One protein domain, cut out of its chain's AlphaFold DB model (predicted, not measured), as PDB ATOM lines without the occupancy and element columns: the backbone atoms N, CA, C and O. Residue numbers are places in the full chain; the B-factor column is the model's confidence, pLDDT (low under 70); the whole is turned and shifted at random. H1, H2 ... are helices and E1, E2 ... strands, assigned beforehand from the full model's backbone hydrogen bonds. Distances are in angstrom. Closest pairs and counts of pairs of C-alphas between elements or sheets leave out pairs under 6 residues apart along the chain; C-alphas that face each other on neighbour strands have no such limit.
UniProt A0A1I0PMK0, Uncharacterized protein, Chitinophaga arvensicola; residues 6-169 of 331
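AT A GLANCE: This is residues 6 to 169 of the 331 residues of an uncharacterized protein of Chitinophaga arvensicola (UniProt A0A1I0PMK0). A twisted antiparallel sheet, built on the long hairpin of E3 and E4, has H1 over one face near one end of the hairpin and H6 over the opposite face near the other end. H6 belongs to a cluster of five helices, H3 to H7, in which H5 packs on H3, H4 and H6; H2 is off the sheet, close to H1 and H3. The printed part has 164 residues with seven named helices and five named strands, in the order H1 H2 E1 E2 E3 E4 H3 H4 H5 H6 H7 E5. The class is mixed, helices and strands, and the branched sheet has the neighbour pairs E1 and E3, E2 and E3, E3 and E4, E4 and E5. The whole is compact, with a radius of gyration of the C-alphas of 16.2 A and spans of 44 by 37 by 29 A.

IN THESE COORDINATES: H1, residues 6 to 14, begins at C-alpha 6 (12.073, 30.012, -46.050), and H2 follows as residues 20 to 28. E1, residues 34 to 37, runs on into E2, residues 40 to 43, at 12 degrees. E3, residues 48 to 58, is 32.1 A long, and E4, residues 61 to 72, is 33.1 A long, ending at C-alpha 72 (5.412, 9.926, -21.961). H3, residues 82 to 99, measures 26.5 A. H4 is residues 105 to 110, H5 residues 115 to 128 with 20.3 A, H6 residues 130 to 140, and H7 residues 149 to 162 with 19.8 A. E5, residues 163 to 169, ends at C-alpha 169 (21.705, 16.962, -32.487).

HOW THE PARTS SIT: E1 and E2 lie on one side of E3, with N 36 and O 55 at 2.7 A and N 42 and O 49 at 2.8 A, and E4 lies on the other side, with N 52 and O 68 at 2.7 A. E2, E3 and E4 form a meander, each strand the antiparallel neighbour of the one before. E5 is an edge strand beside E4, with N 69 and O 166 at 2.7 A. H1 is over E4 at a height over the sheet of 8.5 A, the closest C-alphas being those of Ala 8 and Ala 62, 5.3 A apart. H6 lies on the opposite face, along the strands, at a height over the sheet of 10.6 A; its closest C-alpha to E4 is that of Ile 139, 6.7 A from that of Val 70. H3 only grazes the sheet with residues 93 to 99, and H7 with residues 156 to 162. H5, the hub, forms a helical hairpin with H6 at a shallow tilt of 31 degrees, with the C-alphas of Gln 126 and Phe 133 closest at 5.1 A. H5 touches H3 at C-alphas 118 and 91, 5.7 A, and H4 at C-alphas 115 and 108, 3.7 A. H7 touches H6, with the C-alphas of Tyr 155 and Phe 134 closest at 5.9 A. H2 is close to but not clearly touching H3, with the C-alphas of Asn 25 and Asn 97 closest at 6.4 A. Every O i to N i+4 pair is within hydrogen-bond range in H1, H4, H5, H6 and H7, against 4 of 5 in H2 and 13 of 14 in H3.

THE WHOLE: The two C-alphas farthest apart, those of Asn 59 and Ala 78, are 48.4 A apart. The printed part has no cut and no long link. The mean pLDDT of the printed part is 70.8, and 81 residues are under 70, among them residues 6 to 48 and 163 to 169.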
ATOM      1  N   ARG A   6      12.296  31.024 -45.003       54.50
ATOM      2  CA  ARG A   6      12.073  30.012 -46.050       54.50
ATOM      3  C   ARG A   6      13.208  28.983 -46.110       54.50
ATOM      4  O   ARG A   6      13.024  27.896 -46.650       54.50
ATOM      5  N   ASP A   7      14.368  29.300 -45.550       56.78
ATOM      6  CA  ASP A   7      15.485  28.373 -45.405       56.78
ATOM      7  C   ASP A   7      15.457  27.645 -44.047       56.78
ATOM      8  O   ASP A   7      15.846  26.480 -44.001       56.78
ATOM      9  N   ALA A   8      14.876  28.244 -42.993       54.28
ATOM     10  CA  ALA A   8      14.472  27.511 -41.780       54.28
ATOM     11  C   ALA A   8      13.506  26.368 -42.139       54.28
ATOM     12  O   ALA A   8      13.701  25.227 -41.732       54.28
ATOM     13  N   PHE A   9      12.538  26.671 -43.013       58.34
ATOM     14  CA  PHE A   9      11.630  25.702 -43.629       58.34
ATOM     15  C   PHE A   9      12.376  24.561 -44.330       58.34
ATOM     16  O   PHE A   9      12.047  23.399 -44.116       58.34
ATOM     17  N   LYS A  10      13.412  24.858 -45.127       59.62
ATOM     18  CA  LYS A  10      14.210  23.814 -45.790       59.62
ATOM     19  C   LYS A  10      14.968  22.948 -44.791       59.62
ATOM     20  O   LYS A  10      15.083  21.751 -45.025       59.62
ATOM     21  N   GLU A  11      15.504  23.521 -43.716       56.53
ATOM     22  CA  GLU A  11      16.201  22.732 -42.695       56.53
ATOM     23  C   GLU A  11      15.231  21.854 -41.886       56.53
ATOM     24  O   GLU A  11      15.535  20.682 -41.677       56.53
ATOM     25  N   MET A  12      14.030  22.342 -41.552       58.50
ATOM     26  CA  MET A  12      12.982  21.528 -40.913       58.50
ATOM     27  C   MET A  12      12.471  20.402 -41.823       58.50
ATOM     28  O   MET A  12      12.365  19.257 -41.389       58.50
ATOM     29  N   HIS A  13      12.249  20.688 -43.111       59.50
ATOM     30  CA  HIS A  13      11.876  19.673 -44.102       59.50
ATOM     31  C   HIS A  13      12.967  18.607 -44.279       59.50
ATOM     32  O   HIS A  13      12.665  17.424 -44.414       59.50
ATOM     33  N   LYS A  14      14.249  19.004 -44.275       54.94
ATOM     34  CA  LYS A  14      15.377  18.056 -44.314       54.94
ATOM     35  C   LYS A  14      15.414  17.159 -43.074       54.94
ATOM     36  O   LYS A  14      15.816  16.008 -43.200       54.94
ATOM     37  N   ALA A  15      14.972  17.666 -41.923       50.12
ATOM     38  CA  ALA A  15      14.796  16.908 -40.685       50.12
ATOM     39  C   ALA A  15      13.456  16.138 -40.618       50.12
ATOM     40  O   ALA A  15      13.122  15.562 -39.589       50.12
ATOM     41  N   GLY A  16      12.666  16.103 -41.700       48.38
ATOM     42  CA  GLY A  16      11.408  15.349 -41.757       48.38
ATOM     43  C   GLY A  16      10.285  15.899 -40.871       48.38
ATOM     44  O   GLY A  16       9.372  15.151 -40.532       48.38
ATOM     45  N   ILE A  17      10.349  17.174 -40.479       55.09
ATOM     46  CA  ILE A  17       9.288  17.849 -39.723       55.09
ATOM     47  C   ILE A  17       8.392  18.577 -40.730       55.09
ATOM     48  O   ILE A  17       8.759  19.630 -41.254       55.09
ATOM     49  N   TYR A  18       7.231  17.984 -41.014       54.16
ATOM     50  CA  TYR A  18       6.271  18.456 -42.024       54.16
ATOM     51  C   TYR A  18       5.048  19.176 -41.425       54.16
ATOM     52  O   TYR A  18       4.055  19.368 -42.122       54.16
ATOM     53  N   ASP A  19       5.089  19.560 -40.146       53.41
ATOM     54  CA  ASP A  19       3.942  20.178 -39.474       53.41
ATOM     55  C   ASP A  19       3.640  21.574 -40.045       53.41
ATOM     56  O   ASP A  19       4.314  22.563 -39.748       53.41
ATOM     57  N   VAL A  20       2.604  21.641 -40.884       44.44
ATOM     58  CA  VAL A  20       2.144  22.850 -41.584       44.44
ATOM     59  C   VAL A  20       1.723  23.947 -40.603       44.44
ATOM     60  O   VAL A  20       1.912  25.130 -40.880       44.44
ATOM     61  N   THR A  21       1.254  23.579 -39.413       49.53
ATOM     62  CA  THR A  21       0.848  24.524 -38.366       49.53
ATOM     63  C   THR A  21       2.034  25.335 -37.841       49.53
ATOM     64  O   THR A  21       1.901  26.520 -37.524       49.53
ATOM     65  N   VAL A  22       3.223  24.726 -37.794       52.09
ATOM     66  CA  VAL A  22       4.484  25.426 -37.499       52.09
ATOM     67  C   VAL A  22       4.806  26.428 -38.598       52.09
ATOM     68  O   VAL A  22       5.196  27.564 -38.320       52.09
ATOM     69  N   LEU A  23       4.619  26.007 -39.851       49.81
ATOM     70  CA  LEU A  23       4.959  26.788 -41.038       49.81
ATOM     71  C   LEU A  23       4.131  28.069 -41.136       49.81
ATOM     72  O   LEU A  23       4.675  29.134 -41.431       49.81
ATOM     73  N   GLU A  24       2.837  27.980 -40.845       48.28
ATOM     74  CA  GLU A  24       1.931  29.124 -40.881       48.28
ATOM     75  C   GLU A  24       2.218  30.112 -39.744       48.28
ATOM     76  O   GLU A  24       2.270  31.319 -39.976       48.28
ATOM     77  N   ASN A  25       2.501  29.627 -38.531       47.44
ATOM     78  CA  ASN A  25       2.728  30.495 -37.371       47.44
ATOM     79  C   ASN A  25       4.109  31.174 -37.372       47.44
ATOM     80  O   ASN A  25       4.212  32.341 -36.983       47.44
ATOM     81  N   LEU A  26       5.159  30.505 -37.871       49.84
ATOM     82  CA  LEU A  26       6.480  31.121 -38.060       49.84
ATOM     83  C   LEU A  26       6.416  32.295 -39.050       49.84
ATOM     84  O   LEU A  26       7.023  33.339 -38.810       49.84
ATOM     85  N   ALA A  27       5.648  32.158 -40.136       45.72
ATOM     86  CA  ALA A  27       5.506  33.187 -41.166       45.72
ATOM     87  C   ALA A  27       4.806  34.474 -40.678       45.72
ATOM     88  O   ALA A  27       4.986  35.535 -41.280       45.72
ATOM     89  N   MET A  28       4.029  34.410 -39.591       44.09
ATOM     90  CA  MET A  28       3.274  35.559 -39.074       44.09
ATOM     91  C   MET A  28       4.090  36.500 -38.170       44.09
ATOM     92  O   MET A  28       3.693  37.651 -37.973       44.09
ATOM     93  N   SER A  29       5.231  36.063 -37.626       48.09
ATOM     94  CA  SER A  29       5.991  36.852 -36.646       48.09
ATOM     95  C   SER A  29       7.056  37.733 -37.310       48.09
ATOM     96  O   SER A  29       8.123  37.276 -37.709       48.09
ATOM     97  N   LYS A  30       6.791  39.041 -37.422       45.34
ATOM     98  CA  LYS A  30       7.687  40.019 -38.082       45.34
ATOM     99  C   LYS A  30       8.894  40.483 -37.236       45.34
ATOM    100  O   LYS A  30       9.554  41.436 -37.643       45.34
ATOM    101  N   ARG A  31       9.150  39.928 -36.039       50.53
ATOM    102  CA  ARG A  31       9.888  40.667 -34.984       50.53
ATOM    103  C   ARG A  31      10.868  39.907 -34.075       50.53
ATOM    104  O   ARG A  31      11.136  40.424 -32.998       50.53
ATOM    105  N   TYR A  32      11.442  38.761 -34.447       54.88
ATOM    106  CA  TYR A  32      12.326  38.065 -33.494       54.88
ATOM    107  C   TYR A  32      13.689  37.621 -34.028       54.88
ATOM    108  O   TYR A  32      13.779  36.817 -34.953       54.88
ATOM    109  N   ASP A  33      14.721  38.113 -33.336       54.31
ATOM    110  CA  ASP A  33      15.942  37.372 -33.022       54.31
ATOM    111  C   ASP A  33      15.709  36.622 -31.696       54.31
ATOM    112  O   ASP A  33      15.125  37.177 -30.762       54.31
ATOM    113  N   GLY A  34      16.124  35.359 -31.604       63.72
ATOM    114  CA  GLY A  34      15.922  34.507 -30.431       63.72
ATOM    115  C   GLY A  34      15.916  33.012 -30.753       63.72
ATOM    116  O   GLY A  34      16.091  32.598 -31.895       63.72
ATOM    117  N   ILE A  35      15.711  32.183 -29.730       63.94
ATOM    118  CA  ILE A  35      15.555  30.733 -29.894       63.94
ATOM    119  C   ILE A  35      14.072  30.431 -30.097       63.94
ATOM    120  O   ILE A  35      13.253  30.747 -29.239       63.94
ATOM    121  N   ILE A  36      13.751  29.787 -31.212       63.00
ATOM    122  CA  ILE A  36      12.473  29.139 -31.462       63.00
ATOM    123  C   ILE A  36      12.517  27.747 -30.841       63.00
ATOM    124  O   ILE A  36      13.322  26.898 -31.232       63.00
ATOM    125  N   GLN A  37      11.608  27.516 -29.903       61.44
ATOM    126  CA  GLN A  37      11.256  26.200 -29.394       61.44
ATOM    127  C   GLN A  37       9.752  26.043 -29.576       61.44
ATOM    128  O   GLN A  37       8.957  26.635 -28.847       61.44
ATOM    129  N   TRP A  38       9.374  25.283 -30.596       64.12
ATOM    130  CA  TRP A  38       7.993  24.878 -30.830       64.12
ATOM    131  C   TRP A  38       7.832  23.427 -30.399       64.12
ATOM    132  O   TRP A  38       8.829  22.732 -30.254       64.12
ATOM    133  N   MET A  39       6.605  22.971 -30.192       65.56
ATOM    134  CA  MET A  39       6.332  21.624 -29.726       65.56
ATOM    135  C   MET A  39       5.148  21.014 -30.468       65.56
ATOM    136  O   MET A  39       4.083  21.620 -30.547       65.56
ATOM    137  N   GLY A  40       5.357  19.794 -30.948       64.94
ATOM    138  CA  GLY A  40       4.357  18.964 -31.601       64.94
ATOM    139  C   GLY A  40       4.215  17.633 -30.899       64.94
ATOM    140  O   GLY A  40       4.961  17.321 -29.972       64.94
ATOM    141  N   SER A  41       3.260  16.834 -31.359       64.00
ATOM    142  CA  SER A  41       3.006  15.511 -30.801       64.00
ATOM    143  C   SER A  41       2.808  14.465 -31.885       64.00
ATOM    144  O   SER A  41       2.189  14.735 -32.912       64.00
ATOM    145  N   GLN A  42       3.266  13.252 -31.609       64.25
ATOM    146  CA  GLN A  42       2.965  12.049 -32.367       64.25
ATOM    147  C   GLN A  42       2.429  10.993 -31.396       64.25
ATOM    148  O   GLN A  42       3.086  10.623 -30.419       64.25
ATOM    149  N   VAL A  43       1.195  10.547 -31.631       63.34
ATOM    150  CA  VAL A  43       0.501   9.589 -30.759       63.34
ATOM    151  C   VAL A  43       0.841   8.172 -31.195       63.34
ATOM    152  O   VAL A  43       0.725   7.833 -32.371       63.34
ATOM    153  N   GLY A  44       1.251   7.338 -30.241       59.78
ATOM    154  CA  GLY A  44       1.561   5.929 -30.463       59.78
ATOM    155  C   GLY A  44       0.630   4.999 -29.697       59.78
ATOM    156  O   GLY A  44      -0.140   5.448 -28.847       59.78
ATOM    157  N   PRO A  45       0.724   3.678 -29.926       54.59
ATOM    158  CA  PRO A  45      -0.167   2.705 -29.289       54.59
ATOM    159  C   PRO A  45      -0.004   2.608 -27.763       54.59
ATOM    160  O   PRO A  45      -0.929   2.197 -27.067       54.59
ATOM    161  N   LYS A  46       1.189   2.927 -27.235       60.03
ATOM    162  CA  LYS A  46       1.567   2.731 -25.818       60.03
ATOM    163  C   LYS A  46       2.194   3.959 -25.157       60.03
ATOM    164  O   LYS A  46       2.575   3.880 -23.991       60.03
ATOM    165  N   SER A  47       2.342   5.056 -25.889       68.56
ATOM    166  CA  SER A  47       3.000   6.285 -25.442       68.56
ATOM    167  C   SER A  47       2.741   7.400 -26.440       68.56
ATOM    168  O   SER A  47       2.530   7.136 -27.623       68.56
ATOM    169  N   THR A  48       2.831   8.634 -25.967       67.81
ATOM    170  CA  THR A  48       2.825   9.821 -26.823       67.81
ATOM    171  C   THR A  48       4.231  10.401 -26.841       67.81
ATOM    172  O   THR A  48       4.846  10.555 -25.784       67.81
ATOM    173  N   MET A  49       4.745  10.695 -28.035       71.06
ATOM    174  CA  MET A  49       5.961  11.485 -28.199       71.06
ATOM    175  C   MET A  49       5.567  12.936 -28.380       71.06
ATOM    176  O   MET A  49       4.835  13.264 -29.309       71.06
ATOM    177  N   TYR A  50       6.099  13.807 -27.542       71.75
ATOM    178  CA  TYR A  50       6.117  15.237 -27.784       71.75
ATOM    179  C   TYR A  50       7.501  15.595 -28.299       71.75
ATOM    180  O   TYR A  50       8.492  15.110 -27.768       71.75
ATOM    181  N   TYR A  51       7.606  16.389 -29.350       68.81
ATOM    182  CA  TYR A  51       8.894  16.738 -29.943       68.81
ATOM    183  C   TYR A  51       8.995  18.234 -30.146       68.81
ATOM    184  O   TYR A  51       7.997  18.921 -30.339       68.81
ATOM    185  N   MET A  52      10.220  18.731 -30.103       70.81
ATOM    186  CA  MET A  52      10.541  20.135 -30.025       70.81
ATOM    187  C   MET A  52      11.784  20.482 -30.839       70.81
ATOM    188  O   MET A  52      12.907  20.344 -30.339       70.81
ATOM    189  N   PRO A  53      11.629  20.956 -32.084       67.81
ATOM    190  CA  PRO A  53      12.755  21.491 -32.831       67.81
ATOM    191  C   PRO A  53      13.304  22.751 -32.150       67.81
ATOM    192  O   PRO A  53      12.551  23.640 -31.745       67.81
ATOM    193  N   ILE A  54      14.629  22.835 -32.062       68.81
ATOM    194  CA  ILE A  54      15.364  23.979 -31.523       68.81
ATOM    195  C   ILE A  54      15.997  24.719 -32.696       68.81
ATOM    196  O   ILE A  54      16.891  24.197 -33.367       68.81
ATOM    197  N   ILE A  55      15.536  25.939 -32.955       68.88
ATOM    198  CA  ILE A  55      16.023  26.766 -34.063       68.88
ATOM    199  C   ILE A  55      16.411  28.133 -33.521       68.88
ATOM    200  O   ILE A  55      15.580  28.825 -32.955       68.88
ATOM    201  N   THR A  56      17.646  28.572 -33.728       70.19
ATOM    202  CA  THR A  56      18.047  29.943 -33.398       70.19
ATOM    203  C   THR A  56      17.806  30.845 -34.599       70.19
ATOM    204  O   THR A  56      18.286  30.551 -35.692       70.19
ATOM    205  N   LEU A  57      17.091  31.948 -34.395       64.69
ATOM    206  CA  LEU A  57      17.010  33.081 -35.308       64.69
ATOM    207  C   LEU A  57      17.941  34.192 -34.821       64.69
ATOM    208  O   LEU A  57      17.803  34.661 -33.696       64.69
ATOM    209  N   LEU A  58      18.874  34.636 -35.653       64.50
ATOM    210  CA  LEU A  58      19.734  35.779 -35.344       64.50
ATOM    211  C   LEU A  58      19.953  36.613 -36.601       64.50
ATOM    212  O   LEU A  58      20.421  36.077 -37.600       64.50
ATOM    213  N   ASN A  59      19.644  37.907 -36.571       62.69
ATOM    214  CA  ASN A  59      19.705  38.827 -37.706       62.69
ATOM    215  C   ASN A  59      18.975  38.300 -38.960       62.69
ATOM    216  O   ASN A  59      19.447  38.466 -40.086       62.69
ATOM    217  N   GLY A  60      17.849  37.601 -38.770       55.00
ATOM    218  CA  GLY A  60      17.095  36.951 -39.853       55.00
ATOM    219  C   GLY A  60      17.686  35.630 -40.377       55.00
ATOM    220  O   GLY A  60      17.146  35.059 -41.329       55.00
ATOM    221  N   TYR A  61      18.759  35.118 -39.765       58.38
ATOM    222  CA  TYR A  61      19.359  33.820 -40.080       58.38
ATOM    223  C   TYR A  61      18.807  32.738 -39.160       58.38
ATOM    224  O   TYR A  61      18.918  32.860 -37.944       58.38
ATOM    225  N   ALA A  62      18.274  31.659 -39.733       61.84
ATOM    226  CA  ALA A  62      17.832  30.492 -38.979       61.84
ATOM    227  C   ALA A  62      18.916  29.410 -38.940       61.84
ATOM    228  O   ALA A  62      19.474  29.036 -39.975       61.84
ATOM    229  N   SER A  63      19.178  28.870 -37.755       60.88
ATOM    230  CA  SER A  63      20.048  27.720 -37.543       60.88
ATOM    231  C   SER A  63      19.300  26.670 -36.739       60.88
ATOM    232  O   SER A  63      18.895  26.922 -35.611       60.88
ATOM    233  N   TYR A  64      19.072  25.503 -37.336       65.31
ATOM    234  CA  TYR A  64      18.545  24.349 -36.615       65.31
ATOM    235  C   TYR A  64      19.662  23.749 -35.756       65.31
ATOM    236  O   TYR A  64      20.781  23.580 -36.234       65.31
ATOM    237  N   HIS A  65      19.371  23.451 -34.494       60.47
ATOM    238  CA  HIS A  65      20.341  22.916 -33.534       60.47
ATOM    239  C   HIS A  65      20.039  21.481 -33.111       60.47
ATOM    240  O   HIS A  65      20.897  20.843 -32.511       60.47
ATOM    241  N   GLY A  66      18.862  20.971 -33.462       59.28
ATOM    242  CA  GLY A  66      18.424  19.652 -33.046       59.28
ATOM    243  C   GLY A  66      16.946  19.625 -32.701       59.28
ATOM    244  O   GLY A  66      16.257  20.646 -32.773       59.28
ATOM    245  N   THR A  67      16.466  18.454 -32.313       64.56
ATOM    246  CA  THR A  67      15.101  18.260 -31.826       64.56
ATOM    247  C   THR A  67      15.169  17.581 -30.471       64.56
ATOM    248  O   THR A  67      15.721  16.492 -30.342       64.56
ATOM    249  N   ALA A  68      14.613  18.229 -29.454       64.50
ATOM    250  CA  ALA A  68      14.325  17.578 -28.187       64.50
ATOM    251  C   ALA A  68      13.031  16.773 -28.326       64.50
ATOM    252  O   ALA A  68      12.115  17.187 -29.023       64.50
ATOM    253  N   ALA A  69      12.937  15.629 -27.677       67.75
ATOM    254  CA  ALA A  69      11.756  14.794 -27.647       67.75
ATOM    255  C   ALA A  69      11.501  14.325 -26.217       67.75
ATOM    256  O   ALA A  69      12.421  14.073 -25.440       67.75
ATOM    257  N   VAL A  70      10.228  14.221 -25.877       67.25
ATOM    258  CA  VAL A  70       9.728  13.760 -24.597       67.25
ATOM    259  C   VAL A  70       8.758  12.626 -24.873       67.25
ATOM    260  O   VAL A  70       7.692  12.827 -25.448       67.25
ATOM    261  N   MET A  71       9.125  11.422 -24.456       72.25
ATOM    262  CA  MET A  71       8.233  10.270 -24.473       72.25
ATOM    263  C   MET A  71       7.523  10.173 -23.143       72.25
ATOM    264  O   MET A  71       8.172  10.143 -22.093       72.25
ATOM    265  N   VAL A  72       6.200  10.060 -23.183       69.56
ATOM    266  CA  VAL A  72       5.412   9.926 -21.961       69.56
ATOM    267  C   VAL A  72       4.508   8.711 -22.029       69.56
ATOM    268  O   VAL A  72       3.849   8.441 -23.039       69.56
ATOM    269  N   LYS A  73       4.483   7.951 -20.930       73.94
ATOM    270  CA  LYS A  73       3.506   6.873 -20.742       73.94
ATOM    271  C   LYS A  73       2.090   7.477 -20.727       73.94
ATOM    272  O   LYS A  73       1.903   8.546 -20.143       73.94
ATOM    273  N   PRO A  74       1.087   6.811 -21.322       65.69
ATOM    274  CA  PRO A  74      -0.276   7.312 -21.342       65.69
ATOM    275  C   PRO A  74      -0.796   7.405 -19.913       65.69
ATOM    276  O   PRO A  74      -0.657   6.462 -19.128       65.69
ATOM    277  N   ILE A  75      -1.415   8.533 -19.578       63.53
ATOM    278  CA  ILE A  75      -2.198   8.607 -18.352       63.53
ATOM    279  C   ILE A  75      -3.535   7.911 -18.625       63.53
ATOM    280  O   ILE A  75      -4.131   8.157 -19.677       63.53
ATOM    281  N   PRO A  76      -4.035   7.042 -17.730       56.75
ATOM    282  CA  PRO A  76      -5.317   6.381 -17.931       56.75
ATOM    283  C   PRO A  76      -6.439   7.401 -18.198       56.75
ATOM    284  O   PRO A  76      -6.783   8.195 -17.322       56.75
ATOM    285  N   GLN A  77      -7.023   7.356 -19.403       53.66
ATOM    286  CA  GLN A  77      -8.058   8.296 -19.870       53.66
ATOM    287  C   GLN A  77      -9.290   8.353 -18.949       53.66
ATOM    288  O   GLN A  77      -9.941   9.388 -18.853       53.66
ATOM    289  N   ALA A  78      -9.559   7.283 -18.194       50.41
ATOM    290  CA  ALA A  78     -10.689   7.173 -17.269       50.41
ATOM    291  C   ALA A  78     -10.712   8.222 -16.131       50.41
ATOM    292  O   ALA A  78     -11.672   8.260 -15.367       50.41
ATOM    293  N   ARG A  79      -9.672   9.057 -15.982       54.09
ATOM    294  CA  ARG A  79      -9.571  10.082 -14.929       54.09
ATOM    295  C   ARG A  79      -9.819  11.523 -15.405       54.09
ATOM    296  O   ARG A  79      -9.638  12.442 -14.606       54.09
ATOM    297  N   TYR A  80     -10.236  11.738 -16.658       56.34
ATOM    298  CA  TYR A  80     -10.260  13.073 -17.269       56.34
ATOM    299  C   TYR A  80     -11.619  13.502 -17.826       56.34
ATOM    300  O   TYR A  80     -12.172  12.812 -18.678       56.34
ATOM    301  N   PRO A  81     -12.119  14.698 -17.468       56.78
ATOM    302  CA  PRO A  81     -13.059  15.411 -18.318       56.78
ATOM    303  C   PRO A  81     -12.295  15.957 -19.537       56.78
ATOM    304  O   PRO A  81     -11.483  16.873 -19.390       56.78
ATOM    305  N   GLU A  82     -12.565  15.427 -20.735       56.19
ATOM    306  CA  GLU A  82     -11.918  15.832 -22.004       56.19
ATOM    307  C   GLU A  82     -11.897  17.356 -22.223       56.19
ATOM    308  O   GLU A  82     -10.910  17.914 -22.704       56.19
ATOM    309  N   TYR A  83     -12.953  18.055 -21.801       52.78
ATOM    310  CA  TYR A  83     -13.112  19.498 -22.005       52.78
ATOM    311  C   TYR A  83     -12.015  20.357 -21.341       52.78
ATOM    312  O   TYR A  83     -11.665  21.417 -21.859       52.78
ATOM    313  N   ALA A  84     -11.449  19.922 -20.208       64.00
ATOM    314  CA  ALA A  84     -10.439  20.703 -19.484       64.00
ATOM    315  C   ALA A  84      -9.044  20.636 -20.136       64.00
ATOM    316  O   ALA A  84      -8.276  21.593 -20.034       64.00
ATOM    317  N   ILE A  85      -8.733  19.532 -20.822       70.50
ATOM    318  CA  ILE A  85      -7.452  19.319 -21.506       70.50
ATOM    319  C   ILE A  85      -7.397  20.106 -22.819       70.50
ATOM    320  O   ILE A  85      -6.427  20.816 -23.066       70.50
ATOM    321  N   ALA A  86      -8.462  20.055 -23.624       70.88
ATOM    322  CA  ALA A  86      -8.492  20.725 -24.924       70.88
ATOM    323  C   ALA A  86      -8.299  22.253 -24.818       70.88
ATOM    324  O   ALA A  86      -7.601  22.868 -25.625       70.88
ATOM    325  N   GLU A  87      -8.884  22.893 -23.798       76.62
ATOM    326  CA  GLU A  87      -8.678  24.328 -23.564       76.62
ATOM    327  C   GLU A  87      -7.278  24.648 -23.011       76.62
ATOM    328  O   GLU A  87      -6.748  25.717 -23.321       76.62
ATOM    329  N   LEU A  88      -6.652  23.739 -22.251       83.25
ATOM    330  CA  LEU A  88      -5.254  23.890 -21.834       83.25
ATOM    331  C   LEU A  88      -4.316  23.865 -23.048       83.25
ATOM    332  O   LEU A  88      -3.510  24.779 -23.206       83.25
ATOM    333  N   GLU A  89      -4.436  22.865 -23.924       81.38
ATOM    334  CA  GLU A  89      -3.594  22.737 -25.124       81.38
ATOM    335  C   GLU A  89      -3.703  23.967 -26.033       81.38
ATOM    336  O   GLU A  89      -2.707  24.484 -26.541       81.38
ATOM    337  N   LYS A  90      -4.911  24.512 -26.166       83.06
ATOM    338  CA  LYS A  90      -5.162  25.751 -26.903       83.06
ATOM    339  C   LYS A  90      -4.458  26.963 -26.291       83.06
ATOM    340  O   LYS A  90      -3.947  27.810 -27.027       83.06
ATOM    341  N   ASP A  91      -4.438  27.078 -24.967       86.38
ATOM    342  CA  ASP A  91      -3.764  28.183 -24.280       86.38
ATOM    343  C   ASP A  91      -2.236  28.040 -24.331       86.38
ATOM    344  O   ASP A  91      -1.537  29.036 -24.535       86.38
ATOM    345  N   ILE A  92      -1.726  26.808 -24.282       84.81
ATOM    346  CA  ILE A  92      -0.320  26.495 -24.556       84.81
ATOM    347  C   ILE A  92       0.051  26.918 -25.978       84.81
ATOM    348  O   ILE A  92       1.035  27.635 -26.164       84.81
ATOM    349  N   GLN A  93      -0.756  26.551 -26.978       77.81
ATOM    350  CA  GLN A  93      -0.493  26.910 -28.371       77.81
ATOM    351  C   GLN A  93      -0.476  28.427 -28.570       77.81
ATOM    352  O   GLN A  93       0.378  28.954 -29.281       77.81
ATOM    353  N   ARG A  94      -1.388  29.159 -27.919       80.94
ATOM    354  CA  ARG A  94      -1.403  30.630 -27.953       80.94
ATOM    355  C   ARG A  94      -0.135  31.228 -27.359       80.94
ATOM    356  O   ARG A  94       0.433  32.134 -27.967       80.94
ATOM    357  N   TYR A  95       0.310  30.724 -26.208       84.38
ATOM    358  CA  TYR A  95       1.556  31.170 -25.586       84.38
ATOM    359  C   TYR A  95       2.758  30.889 -26.496       84.38
ATOM    360  O   TYR A  95       3.540  31.797 -26.782       84.38
ATOM    361  N   ALA A  96       2.872  29.657 -27.000       77.00
ATOM    362  CA  ALA A  96       3.952  29.240 -27.887       77.00
ATOM    363  C   ALA A  96       3.970  30.058 -29.187       77.00
ATOM    364  O   ALA A  96       5.033  30.484 -29.621       77.00
ATOM    365  N   ASN A  97       2.810  30.364 -29.772       73.12
ATOM    366  CA  ASN A  97       2.725  31.201 -30.970       73.12
ATOM    367  C   ASN A  97       3.151  32.654 -30.714       73.12
ATOM    368  O   ASN A  97       3.694  33.296 -31.609       73.12
ATOM    369  N   HIS A  98       2.904  33.187 -29.516       76.75
ATOM    370  CA  HIS A  98       3.266  34.566 -29.188       76.75
ATOM    371  C   HIS A  98       4.753  34.720 -28.845       76.75
ATOM    372  O   HIS A  98       5.390  35.680 -29.279       76.75
ATOM    373  N   HIS A  99       5.309  33.776 -28.081       74.19
ATOM    374  CA  HIS A  99       6.677  33.867 -27.553       74.19
ATOM    375  C   HIS A  99       7.701  33.009 -28.298       74.19
ATOM    376  O   HIS A  99       8.895  33.159 -28.053       74.19
ATOM    377  N   LEU A 100       7.249  32.095 -29.162       68.56
ATOM    378  CA  LEU A 100       8.070  31.108 -29.878       68.56
ATOM    379  C   LEU A 100       8.992  30.293 -28.957       68.56
ATOM    380  O   LEU A 100      10.068  29.868 -29.360       68.56
ATOM    381  N   ARG A 101       8.576  30.065 -27.708       72.12
ATOM    382  CA  ARG A 101       9.327  29.290 -26.716       72.12
ATOM    383  C   ARG A 101       8.392  28.534 -25.786       72.12
ATOM    384  O   ARG A 101       7.229  28.914 -25.628       72.12
ATOM    385  N   MET A 102       8.940  27.544 -25.087       78.12
ATOM    386  CA  MET A 102       8.225  26.913 -23.982       78.12
ATOM    387  C   MET A 102       7.925  27.912 -22.850       78.12
ATOM    388  O   MET A 102       8.787  28.730 -22.501       78.12
ATOM    389  N   PRO A 103       6.738  27.822 -22.231       82.25
ATOM    390  CA  PRO A 103       6.430  28.490 -20.977       82.25
ATOM    391  C   PRO A 103       7.485  28.248 -19.890       82.25
ATOM    392  O   PRO A 103       7.998  27.147 -19.707       82.25
ATOM    393  N   THR A 104       7.774  29.294 -19.122       85.56
ATOM    394  CA  THR A 104       8.496  29.216 -17.842       85.56
ATOM    395  C   THR A 104       7.589  29.807 -16.777       85.56
ATOM    396  O   THR A 104       6.803  30.696 -17.096       85.56
ATOM    397  N   TYR A 105       7.710  29.373 -15.521       85.12
ATOM    398  CA  TYR A 105       6.903  29.938 -14.433       85.12
ATOM    399  C   TYR A 105       6.975  31.476 -14.403       85.12
ATOM    400  O   TYR A 105       5.959  32.149 -14.545       85.12
ATOM    401  N   VAL A 106       8.195  32.022 -14.390       85.25
ATOM    402  CA  VAL A 106       8.447  33.472 -14.413       85.25
ATOM    403  C   VAL A 106       7.859  34.134 -15.663       85.25
ATOM    404  O   VAL A 106       7.209  35.173 -15.584       85.25
ATOM    405  N   GLY A 107       8.055  33.533 -16.842       85.88
ATOM    406  CA  GLY A 107       7.516  34.066 -18.092       85.88
ATOM    407  C   GLY A 107       5.989  34.056 -18.147       85.88
ATOM    408  O   GLY A 107       5.407  34.900 -18.826       85.88
ATOM    409  N   MET A 108       5.341  33.122 -17.451       90.69
ATOM    410  CA  MET A 108       3.888  33.084 -17.337       90.69
ATOM    411  C   MET A 108       3.357  34.122 -16.341       90.69
ATOM    412  O   MET A 108       2.328  34.731 -16.615       90.69
ATOM    413  N   GLU A 109       4.058  34.379 -15.233       88.81
ATOM    414  CA  GLU A 109       3.692  35.442 -14.281       88.81
ATOM    415  C   GLU A 109       3.796  36.844 -14.899       88.81
ATOM    416  O   GLU A 109       2.952  37.708 -14.652       88.81
ATOM    417  N   MET A 110       4.836  37.078 -15.703       86.88
ATOM    418  CA  MET A 110       5.126  38.398 -16.270       86.88
ATOM    419  C   MET A 110       4.211  38.778 -17.444       86.88
ATOM    420  O   MET A 110       3.951  39.964 -17.658       86.88
ATOM    421  N   ASP A 111       3.711  37.803 -18.207       88.06
ATOM    422  CA  ASP A 111       2.801  38.051 -19.329       88.06
ATOM    423  C   ASP A 111       1.333  37.989 -18.887       88.06
ATOM    424  O   ASP A 111       0.761  36.922 -18.665       88.06
ATOM    425  N   LYS A 112       0.692  39.159 -18.837       86.56
ATOM    426  CA  LYS A 112      -0.700  39.322 -18.396       86.56
ATOM    427  C   LYS A 112      -1.739  38.710 -19.337       86.56
ATOM    428  O   LYS A 112      -2.840  38.409 -18.883       86.56
ATOM    429  N   HIS A 113      -1.446  38.585 -20.630       84.75
ATOM    430  CA  HIS A 113      -2.449  38.211 -21.629       84.75
ATOM    431  C   HIS A 113      -2.413  36.720 -21.947       84.75
ATOM    432  O   HIS A 113      -3.458  36.066 -21.904       84.75
ATOM    433  N   TYR A 114      -1.232  36.178 -22.244       86.69
ATOM    434  CA  TYR A 114      -1.095  34.768 -22.618       86.69
ATOM    435  C   TYR A 114      -0.542  33.925 -21.465       86.69
ATOM    436  O   TYR A 114      -1.037  32.827 -21.219       86.69
ATOM    437  N   GLY A 115       0.429  34.457 -20.719       89.81
ATOM    438  CA  GLY A 115       1.066  33.773 -19.590       89.81
ATOM    439  C   GLY A 115       0.123  33.506 -18.418       89.81
ATOM    440  O   GLY A 115      -0.032  32.359 -18.005       89.81
ATOM    441  N   HIS A 116      -0.559  34.540 -17.924       89.75
ATOM    442  CA  HIS A 116      -1.419  34.448 -16.741       89.75
ATOM    443  C   HIS A 116      -2.565  33.449 -16.932       89.75
ATOM    444  O   HIS A 116      -2.859  32.648 -16.047       89.75
ATOM    445  N   ARG A 117      -3.192  33.467 -18.113       89.31
ATOM    446  CA  ARG A 117      -4.277  32.544 -18.456       89.31
ATOM    447  C   ARG A 117      -3.801  31.090 -18.433       89.31
ATOM    448  O   ARG A 117      -4.480  30.240 -17.862       89.31
ATOM    449  N   LEU A 118      -2.634  30.815 -19.018       91.69
ATOM    450  CA  LEU A 118      -2.042  29.480 -19.010       91.69
ATOM    451  C   LEU A 118      -1.653  29.039 -17.589       91.69
ATOM    452  O   LEU A 118      -1.979  27.925 -17.180       91.69
ATOM    453  N   LEU A 119      -1.026  29.925 -16.811       91.25
ATOM    454  CA  LEU A 119      -0.662  29.649 -15.421       91.25
ATOM    455  C   LEU A 119      -1.886  29.298 -14.574       91.25
ATOM    456  O   LEU A 119      -1.852  28.325 -13.828       91.25
ATOM    457  N   GLN A 120      -2.987  30.033 -14.734       88.88
ATOM    458  CA  GLN A 120      -4.230  29.753 -14.023       88.88
ATOM    459  C   GLN A 120      -4.758  28.340 -14.324       88.88
ATOM    460  O   GLN A 120      -5.169  27.637 -13.406       88.88
ATOM    461  N   ARG A 121      -4.685  27.879 -15.581       88.06
ATOM    462  CA  ARG A 121      -5.075  26.503 -15.944       88.06
ATOM    463  C   ARG A 121      -4.190  25.451 -15.284       88.06
ATOM    464  O   ARG A 121      -4.703  24.439 -14.810       88.06
ATOM    465  N   PHE A 122      -2.884  25.693 -15.234       89.69
ATOM    466  CA  PHE A 122      -1.956  24.809 -14.537       89.69
ATOM    467  C   PHE A 122      -2.249  24.738 -13.035       89.69
ATOM    468  O   PHE A 122      -2.319  23.641 -12.485       89.69
ATOM    469  N   LEU A 123      -2.494  25.877 -12.386       88.06
ATOM    470  CA  LEU A 123      -2.842  25.930 -10.962       88.06
ATOM    471  C   LEU A 123      -4.191  25.248 -10.671       88.06
ATOM    472  O   LEU A 123      -4.309  24.498  -9.700       88.06
ATOM    473  N   ASP A 124      -5.190  25.429 -11.537       86.69
ATOM    474  CA  ASP A 124      -6.479  24.736 -11.431       86.69
ATOM    475  C   ASP A 124      -6.310  23.211 -11.527       86.69
ATOM    476  O   ASP A 124      -6.934  22.463 -10.766       86.69
ATOM    477  N   LEU A 125      -5.463  22.732 -12.448       84.44
ATOM    478  CA  LEU A 125      -5.142  21.309 -12.577       84.44
ATOM    479  C   LEU A 125      -4.416  20.781 -11.348       84.44
ATOM    480  O   LEU A 125      -4.801  19.731 -10.843       84.44
ATOM    481  N   GLN A 126      -3.427  21.514 -10.838       86.62
ATOM    482  CA  GLN A 126      -2.700  21.145  -9.626       86.62
ATOM    483  C   GLN A 126      -3.657  20.908  -8.452       86.62
ATOM    484  O   GLN A 126      -3.501  19.929  -7.726       86.62
ATOM    485  N   CYS A 127      -4.671  21.766  -8.292       83.19
ATOM    486  CA  CYS A 127      -5.659  21.647  -7.219       83.19
ATOM    487  C   CYS A 127      -6.601  20.446  -7.384       83.19
ATOM    488  O   CYS A 127      -7.099  19.911  -6.397       83.19
ATOM    489  N   ARG A 128      -6.901  20.050  -8.625       82.25
ATOM    490  CA  ARG A 128      -7.914  19.024  -8.924       82.25
ATOM    491  C   ARG A 128      -7.320  17.635  -9.099       82.25
ATOM    492  O   ARG A 128      -7.932  16.658  -8.679       82.25
ATOM    493  N   ASN A 129      -6.183  17.538  -9.779       83.31
ATOM    494  CA  ASN A 129      -5.527  16.281 -10.094       83.31
ATOM    495  C   ASN A 129      -4.029  16.520 -10.370       83.31
ATOM    496  O   ASN A 129      -3.613  16.998 -11.430       83.31
ATOM    497  N   GLN A 130      -3.218  16.170  -9.377       84.00
ATOM    498  CA  GLN A 130      -1.786  16.440  -9.360       84.00
ATOM    499  C   GLN A 130      -1.008  15.629 -10.411       84.00
ATOM    500  O   GLN A 130      -0.060  16.153 -10.991       84.00
ATOM    501  N   ASP A 131      -1.448  14.407 -10.731       82.75
ATOM    502  CA  ASP A 131      -0.804  13.556 -11.744       82.75
ATOM    503  C   ASP A 131      -0.878  14.194 -13.140       82.75
ATOM    504  O   ASP A 131       0.088  14.171 -13.901       82.75
ATOM    505  N   VAL A 132      -2.017  14.815 -13.471       81.94
ATOM    506  CA  VAL A 132      -2.189  15.581 -14.724       81.94
ATOM    507  C   VAL A 132      -1.267  16.772 -14.740       81.94
ATOM    508  O   VAL A 132      -0.614  17.044 -15.741       81.94
ATOM    509  N   PHE A 133      -1.265  17.515 -13.638       87.62
ATOM    510  CA  PHE A 133      -0.482  18.724 -13.537       87.62
ATOM    511  C   PHE A 133       0.994  18.398 -13.755       87.62
ATOM    512  O   PHE A 133       1.630  19.032 -14.590       87.62
ATOM    513  N   PHE A 134       1.509  17.352 -13.103       87.69
ATOM    514  CA  PHE A 134       2.874  16.878 -13.309       87.69
ATOM    515  C   PHE A 134       3.125  16.405 -14.739       87.69
ATOM    516  O   PHE A 134       4.150  16.772 -15.311       87.69
ATOM    517  N   HIS A 135       2.190  15.670 -15.342       84.31
ATOM    518  CA  HIS A 135       2.308  15.239 -16.734       84.31
ATOM    519  C   HIS A 135       2.461  16.416 -17.697       84.31
ATOM    520  O   HIS A 135       3.444  16.498 -18.431       84.31
ATOM    521  N   TYR A 136       1.513  17.355 -17.673       84.38
ATOM    522  CA  TYR A 136       1.525  18.490 -18.587       84.38
ATOM    523  C   TYR A 136       2.677  19.444 -18.258       84.38
ATOM    524  O   TYR A 136       3.327  19.956 -19.164       84.38
ATOM    525  N   TRP A 137       3.012  19.653 -16.985       86.56
ATOM    526  CA  TRP A 137       4.163  20.485 -16.645       86.56
ATOM    527  C   TRP A 137       5.472  19.908 -17.202       86.56
ATOM    528  O   TRP A 137       6.273  20.652 -17.764       86.56
ATOM    529  N   ALA A 138       5.668  18.588 -17.109       80.31
ATOM    530  CA  ALA A 138       6.876  17.923 -17.598       80.31
ATOM    531  C   ALA A 138       7.046  17.981 -19.124       80.31
ATOM    532  O   ALA A 138       8.178  17.947 -19.603       80.31
ATOM    533  N   ILE A 139       5.942  18.062 -19.872       76.38
ATOM    534  CA  ILE A 139       5.945  18.156 -21.339       76.38
ATOM    535  C   ILE A 139       6.120  19.607 -21.794       76.38
ATOM    536  O   ILE A 139       6.906  19.892 -22.691       76.38
ATOM    537  N   TYR A 140       5.352  20.514 -21.190       80.38
ATOM    538  CA  TYR A 140       5.059  21.820 -21.770       80.38
ATOM    539  C   TYR A 140       5.856  22.971 -21.147       80.38
ATOM    540  O   TYR A 140       5.850  24.067 -21.699       80.38
ATOM    541  N   CYS A 141       6.509  22.773 -19.999       81.75
ATOM    542  CA  CYS A 141       7.181  23.851 -19.274       81.75
ATOM    543  C   CYS A 141       8.692  23.631 -19.164       81.75
ATOM    544  O   CYS A 141       9.178  22.534 -18.898       81.75
ATOM    545  N   ASN A 142       9.447  24.724 -19.272       74.75
ATOM    546  CA  ASN A 142      10.867  24.732 -18.961       74.75
ATOM    547  C   ASN A 142      11.070  25.057 -17.470       74.75
ATOM    548  O   ASN A 142      10.804  26.176 -17.023       74.75
ATOM    549  N   GLY A 143      11.544  24.076 -16.698       75.88
ATOM    550  CA  GLY A 143      11.892  24.238 -15.283       75.88
ATOM    551  C   GLY A 143      10.966  23.513 -14.302       75.88
ATOM    552  O   GLY A 143      10.120  22.699 -14.674       75.88
ATOM    553  N   ARG A 144      11.176  23.778 -13.009       81.50
ATOM    554  CA  ARG A 144      10.435  23.129 -11.917       81.50
ATOM    555  C   ARG A 144       9.026  23.717 -11.765       81.50
ATOM    556  O   ARG A 144       8.872  24.926 -11.946       81.50
ATOM    557  N   PRO A 145       8.020  22.895 -11.416       89.31
ATOM    558  CA  PRO A 145       6.683  23.392 -11.133       89.31
ATOM    559  C   PRO A 145       6.649  24.243  -9.857       89.31
ATOM    560  O   PRO A 145       7.446  24.000  -8.947       89.31
ATOM    561  N   PRO A 146       5.734  25.225  -9.764       89.19
ATOM    562  CA  PRO A 146       5.553  26.075  -8.591       89.19
ATOM    563  C   PRO A 146       4.820  25.321  -7.473       89.19
ATOM    564  O   PRO A 146       3.669  25.599  -7.146       89.19
ATOM    565  N   VAL A 147       5.492  24.326  -6.904       89.94
ATOM    566  CA  VAL A 147       4.989  23.500  -5.803       89.94
ATOM    567  C   VAL A 147       5.933  23.578  -4.608       89.94
ATOM    568  O   VAL A 147       7.069  24.042  -4.715       89.94
ATOM    569  N   ASP A 148       5.452  23.136  -3.451       92.00
ATOM    570  CA  ASP A 148       6.268  23.039  -2.248       92.00
ATOM    571  C   ASP A 148       7.333  21.928  -2.358       92.00
ATOM    572  O   ASP A 148       7.407  21.173  -3.330       92.00
ATOM    573  N   ALA A 149       8.194  21.808  -1.345       91.25
ATOM    574  CA  ALA A 149       9.289  20.838  -1.366       91.25
ATOM    575  C   ALA A 149       8.807  19.375  -1.471       91.25
ATOM    576  O   ALA A 149       9.459  18.555  -2.121       91.25
ATOM    577  N   ALA A 150       7.667  19.046  -0.854       91.19
ATOM    578  CA  ALA A 150       7.079  17.711  -0.931       91.19
ATOM    579  C   ALA A 150       6.539  17.420  -2.341       91.19
ATOM    580  O   ALA A 150       6.823  16.363  -2.906       91.19
ATOM    581  N   GLY A 151       5.833  18.382  -2.938       89.19
ATOM    582  CA  GLY A 151       5.352  18.319  -4.311       89.19
ATOM    583  C   GLY A 151       6.486  18.240  -5.331       89.19
ATOM    584  O   GLY A 151       6.361  17.500  -6.301       89.19
ATOM    585  N   LEU A 152       7.612  18.923  -5.099       88.25
ATOM    586  CA  LEU A 152       8.786  18.832  -5.973       88.25
ATOM    587  C   LEU A 152       9.364  17.418  -5.974       88.25
ATOM    588  O   LEU A 152       9.646  16.875  -7.036       88.25
ATOM    589  N   LYS A 153       9.472  16.786  -4.800       87.00
ATOM    590  CA  LYS A 153       9.927  15.395  -4.700       87.00
ATOM    591  C   LYS A 153       8.981  14.435  -5.430       87.00
ATOM    592  O   LYS A 153       9.443  13.523  -6.110       87.00
ATOM    593  N   ALA A 154       7.670  14.645  -5.304       87.06
ATOM    594  CA  ALA A 154       6.670  13.852  -6.016       87.06
ATOM    595  C   ALA A 154       6.743  14.065  -7.537       87.06
ATOM    596  O   ALA A 154       6.654  13.101  -8.293       87.06
ATOM    597  N   TYR A 155       6.962  15.301  -7.984       87.25
ATOM    598  CA  TYR A 155       7.162  15.629  -9.392       87.25
ATOM    599  C   TYR A 155       8.427  14.984  -9.964       87.25
ATOM    600  O   TYR A 155       8.378  14.410 -11.047       87.25
ATOM    601  N   ASP A 156       9.549  15.043  -9.246       81.25
ATOM    602  CA  ASP A 156      10.808  14.444  -9.698       81.25
ATOM    603  C   ASP A 156      10.675  12.915  -9.825       81.25
ATOM    604  O   ASP A 156      11.120  12.345 -10.823       81.25
ATOM    605  N   GLN A 157       9.986  12.267  -8.876       79.25
ATOM    606  CA  GLN A 157       9.655  10.839  -8.950       79.25
ATOM    607  C   GLN A 157       8.709  10.529 -10.120       79.25
ATOM    608  O   GLN A 157       8.932   9.596 -10.886       79.25
ATOM    609  N   TYR A 158       7.662  11.335 -10.305       85.56
ATOM    610  CA  TYR A 158       6.770  11.197 -11.452       85.56
ATOM    611  C   TYR A 158       7.556  11.280 -12.765       85.56
ATOM    612  O   TYR A 158       7.388  10.450 -13.659       85.56
ATOM    613  N   LYS A 159       8.443  12.273 -12.874       78.00
ATOM    614  CA  LYS A 159       9.263  12.491 -14.059       78.00
ATOM    615  C   LYS A 159      10.161  11.284 -14.328       78.00
ATOM    616  O   LYS A 159      10.172  10.827 -15.463       78.00
ATOM    617  N   SER A 160      10.833  10.725 -13.317       72.06
ATOM    618  CA  SER A 160      11.662   9.522 -13.502       72.06
ATOM    619  C   SER A 160      10.860   8.301 -13.948       72.06
ATOM    620  O   SER A 160      11.346   7.492 -14.734       72.06
ATOM    621  N   ASP A 161       9.624   8.168 -13.470       71.38
ATOM    622  CA  ASP A 161       8.829   6.962 -13.700       71.38
ATOM    623  C   ASP A 161       8.041   7.009 -15.012       71.38
ATOM    624  O   ASP A 161       7.743   5.962 -15.604       71.38
ATOM    625  N   HIS A 162       7.677   8.207 -15.476       74.44
ATOM    626  CA  HIS A 162       6.708   8.389 -16.557       74.44
ATOM    627  C   HIS A 162       7.241   9.128 -17.780       74.44
ATOM    628  O   HIS A 162       6.644   8.973 -18.850       74.44
ATOM    629  N   VAL A 163       8.327   9.892 -17.644       69.06
ATOM    630  CA  VAL A 163       8.801  10.831 -18.663       69.06
ATOM    631  C   VAL A 163      10.239  10.498 -19.053       69.06
ATOM    632  O   VAL A 163      11.141  10.501 -18.224       69.06
ATOM    633  N   CYS A 164      10.471  10.260 -20.340       66.31
ATOM    634  CA  CYS A 164      11.806  10.069 -20.902       66.31
ATOM    635  C   CYS A 164      12.134  11.255 -21.813       66.31
ATOM    636  O   CYS A 164      11.357  11.575 -22.711       66.31
ATOM    637  N   PHE A 165      13.261  11.923 -21.559       60.00
ATOM    638  CA  PHE A 165      13.748  13.036 -22.370       60.00
ATOM    639  C   PHE A 165      14.906  12.571 -23.247       60.00
ATOM    640  O   PHE A 165      15.855  11.967 -22.749       60.00
ATOM    641  N   VAL A 166      14.852  12.911 -24.529       59.22
ATOM    642  CA  VAL A 166      15.903  12.622 -25.507       59.22
ATOM    643  C   VAL A 166      16.166  13.884 -26.317       59.22
ATOM    644  O   VAL A 166      15.236  14.600 -26.668       59.22
ATOM    645  N   ALA A 167      17.424  14.190 -26.616       56.78
ATOM    646  CA  ALA A 167      17.780  15.290 -27.506       56.78
ATOM    647  C   ALA A 167      18.609  14.753 -28.666       56.78
ATOM    648  O   ALA A 167      19.587  14.048 -28.442       56.78
ATOM    649  N   PHE A 168      18.209  15.113 -29.882       57.34
ATOM    650  CA  PHE A 168      18.883  14.739 -31.118       57.34
ATOM    651  C   PHE A 168      19.586  15.964 -31.694       57.34
ATOM    652  O   PHE A 168      18.939  17.000 -31.887       57.34
ATOM    653  N   GLY A 169      20.890  15.868 -31.950       51.19
ATOM    654  CA  GLY A 169      21.705  16.962 -32.487       51.19
ATOM    655  C   GLY A 169      21.352  17.346 -33.932       51.19
ATOM    656  O   GLY A 169      20.680  16.619 -34.665       51.19
TER     657      GLY A 169